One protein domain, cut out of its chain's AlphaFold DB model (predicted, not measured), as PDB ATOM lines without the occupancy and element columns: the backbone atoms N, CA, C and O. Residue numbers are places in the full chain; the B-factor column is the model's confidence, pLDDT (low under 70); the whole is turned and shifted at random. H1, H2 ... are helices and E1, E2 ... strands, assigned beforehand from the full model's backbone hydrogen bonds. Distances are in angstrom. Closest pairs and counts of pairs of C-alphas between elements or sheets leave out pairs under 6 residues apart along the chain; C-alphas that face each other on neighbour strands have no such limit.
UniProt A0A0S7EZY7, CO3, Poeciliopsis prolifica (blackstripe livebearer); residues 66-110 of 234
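What this domain is: This is residues 66 to 110 of the 234 residues of the protein "CO3" of Poeciliopsis prolifica (blackstripe livebearer) (UniProt A0A0S7EZY7). Little regular structure is here: an open, flat, winding chain whose first stretch, residues 66 to 80, loops round and back to the short strand E1, after which residues 84 to 97 turn and run to the small helix H1 at the far end. The printed part has 45 residues, 7 of them in named elements, E1 then H1, of mixed class. It is only just loose, close to extended, with a radius of gyration of the C-alphas of 13.9 A and spans of 35 by 29 by 12 A.

How they stand to each other: Start at Val 66: residues 66 to 67 pair antiparallel with residues 81 to 82 of E1, residues 81 to 83, which pairs with no named strand. H1, residues 98 to 101, is apart from E1. H1 is too short for any O i to N i+4 pair; its 1 O i to N i+3 pair is within range.

Where its parts are: Find C-alpha 81 at (-11.197, -43.839, -18.867); E1 runs 6.4 A from there. H1 spans 4.9 A, ending at C-alpha 101, (-19.916, -52.951, -36.742).

The domain as a whole: The C-alphas farthest apart, of Gly 86 and Lys 104, are 35.4 A apart. The printed part has no cut; the link from E1 to H1 is long, 14 residues. Residues 71 to 77, 85 to 90, 94 to 99 and 101 to 107 stand free. Mean pLDDT of the printed part is 88.6; residues 104 and 106 are under 70.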
ATOM      1  N   VAL A  66     -17.245 -45.680 -21.032       92.81
ATOM      2  CA  VAL A  66     -15.890 -45.713 -21.588       92.81
ATOM      3  C   VAL A  66     -15.689 -44.421 -22.355       92.81
ATOM      4  O   VAL A  66     -16.445 -44.129 -23.285       92.81
ATOM      5  N   GLN A  67     -14.700 -43.639 -21.946       93.31
ATOM      6  CA  GLN A  67     -14.432 -42.313 -22.485       93.31
ATOM      7  C   GLN A  67     -12.952 -42.167 -22.836       93.31
ATOM      8  O   GLN A  67     -12.098 -42.916 -22.364       93.31
ATOM      9  N   HIS A  68     -12.653 -41.204 -23.701       91.75
ATOM     10  CA  HIS A  68     -11.292 -40.775 -23.982       91.75
ATOM     11  C   HIS A  68     -11.283 -39.250 -24.104       91.75
ATOM     12  O   HIS A  68     -12.164 -38.661 -24.729       91.75
ATOM     13  N   ASN A  69     -10.278 -38.609 -23.512       87.06
ATOM     14  CA  ASN A  69     -10.233 -37.147 -23.400       87.06
ATOM     15  C   ASN A  69      -9.455 -36.477 -24.546       87.06
ATOM     16  O   ASN A  69      -9.453 -35.254 -24.676       87.06
ATOM     17  N   THR A  70      -8.787 -37.263 -25.392       88.38
ATOM     18  CA  THR A  70      -7.940 -36.771 -26.486       88.38
ATOM     19  C   THR A  70      -8.398 -37.300 -27.837       88.38
ATOM     20  O   THR A  70      -8.977 -38.381 -27.941       88.38
ATOM     21  N   GLN A  71      -8.145 -36.533 -28.900       89.00
ATOM     22  CA  GLN A  71      -8.414 -36.982 -30.263       89.00
ATOM     23  C   GLN A  71      -7.506 -38.188 -30.581       89.00
ATOM     24  O   GLN A  71      -6.285 -38.061 -30.446       89.00
ATOM     25  N   PRO A  72      -8.048 -39.335 -31.030       90.81
ATOM     26  CA  PRO A  72      -7.225 -40.492 -31.361       90.81
ATOM     27  C   PRO A  72      -6.261 -40.173 -32.511       90.81
ATOM     28  O   PRO A  72      -6.679 -39.687 -33.563       90.81
ATOM     29  N   VAL A  73      -4.973 -40.472 -32.323       93.25
ATOM     30  CA  VAL A  73      -3.936 -40.314 -33.352       93.25
ATOM     31  C   VAL A  73      -3.381 -41.685 -33.715       93.25
ATOM     32  O   VAL A  73      -2.992 -42.462 -32.845       93.25
ATOM     33  N   VAL A  74      -3.322 -41.972 -35.015       92.50
ATOM     34  CA  VAL A  74      -2.833 -43.254 -35.534       92.50
ATOM     35  C   VAL A  74      -1.407 -43.518 -35.046       92.50
ATOM     36  O   VAL A  74      -0.530 -42.662 -35.166       92.50
ATOM     37  N   GLY A  75      -1.183 -44.711 -34.496       92.38
ATOM     38  CA  GLY A  75       0.124 -45.145 -34.002       92.38
ATOM     39  C   GLY A  75       0.543 -44.542 -32.659       92.38
ATOM     40  O   GLY A  75       1.666 -44.789 -32.228       92.38
ATOM     41  N   LYS A  76      -0.325 -43.772 -31.985       93.94
ATOM     42  CA  LYS A  76      -0.070 -43.267 -30.631       93.94
ATOM     43  C   LYS A  76      -0.907 -44.015 -29.589       93.94
ATOM     44  O   LYS A  76      -2.030 -44.413 -29.903       93.94
ATOM     45  N   PRO A  77      -0.390 -44.187 -28.358       92.00
ATOM     46  CA  PRO A  77      -1.193 -44.668 -27.240       92.00
ATOM     47  C   PRO A  77      -2.409 -43.764 -27.009       92.00
ATOM     48  O   PRO A  77      -2.322 -42.545 -27.177       92.00
ATOM     49  N   LEU A  78      -3.527 -44.378 -26.630       92.31
ATOM     50  CA  LEU A  78      -4.753 -43.699 -26.232       92.31
ATOM     51  C   LEU A  78      -5.135 -44.195 -24.844       92.31
ATOM     52  O   LEU A  78      -5.314 -45.398 -24.652       92.31
ATOM     53  N   ASP A  79      -5.296 -43.262 -23.916       92.56
ATOM     54  CA  ASP A  79      -5.783 -43.573 -22.581       92.56
ATOM     55  C   ASP A  79      -7.311 -43.646 -22.607       92.56
ATOM     56  O   ASP A  79      -7.989 -42.729 -23.087       92.56
ATOM     57  N   LEU A  80      -7.843 -44.765 -22.116       93.38
ATOM     58  CA  LEU A  80      -9.273 -44.981 -21.938       93.38
ATOM     59  C   LEU A  80      -9.618 -44.831 -20.461       93.38
ATOM     60  O   LEU A  80      -9.023 -45.483 -19.605       93.38
ATOM     61  N   GLU A  81     -10.614 -44.004 -20.188       93.62
ATOM     62  CA  GLU A  81     -11.197 -43.839 -18.867       93.62
ATOM     63  C   GLU A  81     -12.448 -44.713 -18.771       93.62
ATOM     64  O   GLU A  81     -13.348 -44.622 -19.610       93.62
ATOM     65  N   ILE A  82     -12.478 -45.597 -17.774       94.50
ATOM     66  CA  ILE A  82     -13.590 -46.514 -17.529       94.50
ATOM     67  C   ILE A  82     -14.192 -46.154 -16.178       94.50
ATOM     68  O   ILE A  82     -13.571 -46.388 -15.142       94.50
ATOM     69  N   ASP A  83     -15.398 -45.596 -16.196       93.50
ATOM     70  CA  ASP A  83     -16.117 -45.234 -14.979       93.50
ATOM     71  C   ASP A  83     -17.064 -46.369 -14.571       93.50
ATOM     72  O   ASP A  83     -17.970 -46.748 -15.324       93.50
ATOM     73  N   LEU A  84     -16.831 -46.909 -13.374       94.00
ATOM     74  CA  LEU A  84     -17.658 -47.929 -12.720       94.00
ATOM     75  C   LEU A  84     -18.521 -47.348 -11.591       94.00
ATOM     76  O   LEU A  84     -19.144 -48.095 -10.841       94.00
ATOM     77  N   HIS A  85     -18.548 -46.022 -11.442       92.50
ATOM     78  CA  HIS A  85     -19.294 -45.298 -10.416       92.50
ATOM     79  C   HIS A  85     -19.009 -45.793  -8.989       92.50
ATOM     80  O   HIS A  85     -19.911 -45.902  -8.159       92.50
ATOM     81  N   GLY A  86     -17.741 -46.109  -8.709       90.56
ATOM     82  CA  GLY A  86     -17.292 -46.584  -7.397       90.56
ATOM     83  C   GLY A  86     -17.684 -48.027  -7.063       90.56
ATOM     84  O   GLY A  86     -17.581 -48.411  -5.902       90.56
ATOM     85  N   GLN A  87     -18.140 -48.811  -8.044       91.94
ATOM     86  CA  GLN A  87     -18.442 -50.233  -7.878       91.94
ATOM     87  C   GLN A  87     -17.293 -51.115  -8.380       91.94
ATOM     88  O   GLN A  87     -16.633 -50.792  -9.369       91.94
ATOM     89  N   ASP A  88     -17.105 -52.264  -7.735       91.56
ATOM     90  CA  ASP A  88     -16.134 -53.271  -8.159       91.56
ATOM     91  C   ASP A  88     -16.751 -54.179  -9.230       91.56
ATOM     92  O   ASP A  88     -17.704 -54.916  -8.973       91.56
ATOM     93  N   ALA A  89     -16.201 -54.146 -10.446       92.56
ATOM     94  CA  ALA A  89     -16.678 -54.963 -11.556       92.56
ATOM     95  C   ALA A  89     -15.534 -55.436 -12.459       92.56
ATOM     96  O   ALA A  89     -14.510 -54.773 -12.614       92.56
ATOM     97  N   THR A  90     -15.732 -56.587 -13.105       93.12
ATOM     98  CA  THR A  90     -14.833 -57.053 -14.168       93.12
ATOM     99  C   THR A  90     -15.281 -56.471 -15.500       93.12
ATOM    100  O   THR A  90     -16.423 -56.669 -15.914       93.12
ATOM    101  N   VAL A  91     -14.373 -55.785 -16.193       92.25
ATOM    102  CA  VAL A  91     -14.657 -55.155 -17.484       92.25
ATOM    103  C   VAL A  91     -13.981 -55.935 -18.602       92.25
ATOM    104  O   VAL A  91     -12.766 -56.126 -18.595       92.25
ATOM    105  N   ALA A  92     -14.769 -56.363 -19.587       92.88
ATOM    106  CA  ALA A  92     -14.270 -56.953 -20.823       92.88
ATOM    107  C   ALA A  92     -14.324 -55.910 -21.946       92.88
ATOM    108  O   ALA A  92     -15.393 -55.395 -22.272       92.88
ATOM    109  N   LEU A  93     -13.172 -55.604 -22.543       91.94
ATOM    110  CA  LEU A  93     -13.064 -54.660 -23.653       91.94
ATOM    111  C   LEU A  93     -12.973 -55.408 -24.982       91.94
ATOM    112  O   LEU A  93     -12.226 -56.377 -25.117       91.94
ATOM    113  N   LEU A  94     -13.708 -54.921 -25.980       90.38
ATOM    114  CA  LEU A  94     -13.670 -55.428 -27.345       90.38
ATOM    115  C   LEU A  94     -13.516 -54.256 -28.315       90.38
ATOM    116  O   LEU A  94     -14.380 -53.382 -28.382       90.38
ATOM    117  N   ALA A  95     -12.433 -54.259 -29.088       89.56
ATOM    118  CA  ALA A  95     -12.221 -53.315 -30.177       89.56
ATOM    119  C   ALA A  95     -12.664 -53.949 -31.502       89.56
ATOM    120  O   ALA A  95     -12.206 -55.032 -31.864       89.56
ATOM    121  N   VAL A  96     -13.555 -53.273 -32.226       87.88
ATOM    122  CA  VAL A  96     -14.069 -53.722 -33.528       87.88
ATOM    123  C   VAL A  96     -13.966 -52.571 -34.516       87.88
ATOM    124  O   VAL A  96     -14.285 -51.430 -34.182       87.88
ATOM    125  N   ASP A  97     -13.550 -52.866 -35.743       89.94
ATOM    126  CA  ASP A  97     -13.575 -51.886 -36.823       89.94
ATOM    127  C   ASP A  97     -15.026 -51.461 -37.129       89.94
ATOM    128  O   ASP A  97     -15.952 -52.279 -37.230       89.94
ATOM    129  N   LYS A  98     -15.230 -50.150 -37.287       88.44
ATOM    130  CA  LYS A  98     -16.538 -49.542 -37.544       88.44
ATOM    131  C   LYS A  98     -17.219 -50.103 -38.797       88.44
ATOM    132  O   LYS A  98     -18.444 -50.201 -38.806       88.44
ATOM    133  N   ALA A  99     -16.464 -50.477 -39.829       89.50
ATOM    134  CA  ALA A  99     -17.004 -51.074 -41.045       89.50
ATOM    135  C   ALA A  99     -17.699 -52.411 -40.749       89.50
ATOM    136  O   ALA A  99     -18.815 -52.626 -41.216       89.50
ATOM    137  N   PHE A 100     -17.101 -53.259 -39.905       85.88
ATOM    138  CA  PHE A 100     -17.716 -54.515 -39.465       85.88
ATOM    139  C   PHE A 100     -18.909 -54.273 -38.544       85.88
ATOM    140  O   PHE A 100     -19.938 -54.925 -38.689       85.88
ATOM    141  N   TYR A 101     -18.811 -53.299 -37.638       82.31
ATOM    142  CA  TYR A 101     -19.916 -52.951 -36.742       82.31
ATOM    143  C   TYR A 101     -21.123 -52.334 -37.476       82.31
ATOM    144  O   TYR A 101     -22.254 -52.408 -36.992       82.31
ATOM    145  N   GLY A 102     -20.887 -51.714 -38.638       82.12
ATOM    146  CA  GLY A 102     -21.908 -51.146 -39.518       82.12
ATOM    147  C   GLY A 102     -22.607 -52.168 -40.418       82.12
ATOM    148  O   GLY A 102     -23.653 -51.852 -40.991       82.12
ATOM    149  N   LEU A 103     -22.079 -53.390 -40.534       84.56
ATOM    150  CA  LEU A 103     -22.791 -54.478 -41.194       84.56
ATOM    151  C   LEU A 103     -24.043 -54.800 -40.371       84.56
ATOM    152  O   LEU A 103     -23.967 -55.001 -39.159       84.56
ATOM    153  N   LYS A 104     -25.208 -54.874 -41.025       67.75
ATOM    154  CA  LYS A 104     -26.460 -55.357 -40.414       67.75
ATOM    155  C   LYS A 104     -26.406 -56.874 -40.210       67.75
ATOM    156  O   LYS A 104     -27.201 -57.610 -40.782       67.75
ATOM    157  N   ALA A 105     -25.416 -57.340 -39.463       70.44
ATOM    158  CA  ALA A 105     -25.335 -58.713 -39.018       70.44
ATOM    159  C   ALA A 105     -26.141 -58.853 -37.723       70.44
ATOM    160  O   ALA A 105     -25.977 -58.055 -36.798       70.44
ATOM    161  N   ASP A 106     -26.951 -59.905 -37.625       69.31
ATOM    162  CA  ASP A 106     -27.726 -60.235 -36.416       69.31
ATOM    163  C   ASP A 106     -26.833 -60.664 -35.228       69.31
ATOM    164  O   ASP A 106     -27.304 -60.898 -34.117       69.31
ATOM    165  N   ASN A 107     -25.517 -60.706 -35.444       74.44
ATOM    166  CA  ASN A 107     -24.507 -61.231 -34.528       74.44
ATOM    167  C   ASN A 107     -23.948 -60.163 -33.568       74.44
ATOM    168  O   ASN A 107     -22.994 -60.421 -32.835       74.44
ATOM    169  N   LYS A 108     -24.472 -58.935 -33.612       82.00
ATOM    170  CA  LYS A 108     -23.992 -57.825 -32.789       82.00
ATOM    171  C   LYS A 108     -24.610 -57.883 -31.396       82.00
ATOM    172  O   LYS A 108     -25.813 -57.680 -31.274       82.00
ATOM    173  N   LEU A 109     -23.768 -58.018 -30.368       84.56
ATOM    174  CA  LEU A 109     -24.195 -57.923 -28.973       84.56
ATOM    175  C   LEU A 109     -24.823 -56.549 -28.701       84.56
ATOM    176  O   LEU A 109     -24.198 -55.502 -28.890       84.56
ATOM    177  N   THR A 110     -26.080 -56.552 -28.265       88.00
ATOM    178  CA  THR A 110     -26.824 -55.348 -27.872       88.00
ATOM    179  C   THR A 110     -27.441 -55.543 -26.496       88.00
ATOM    180  O   THR A 110     -27.748 -56.671 -26.117       88.00
TER     181      THR A 110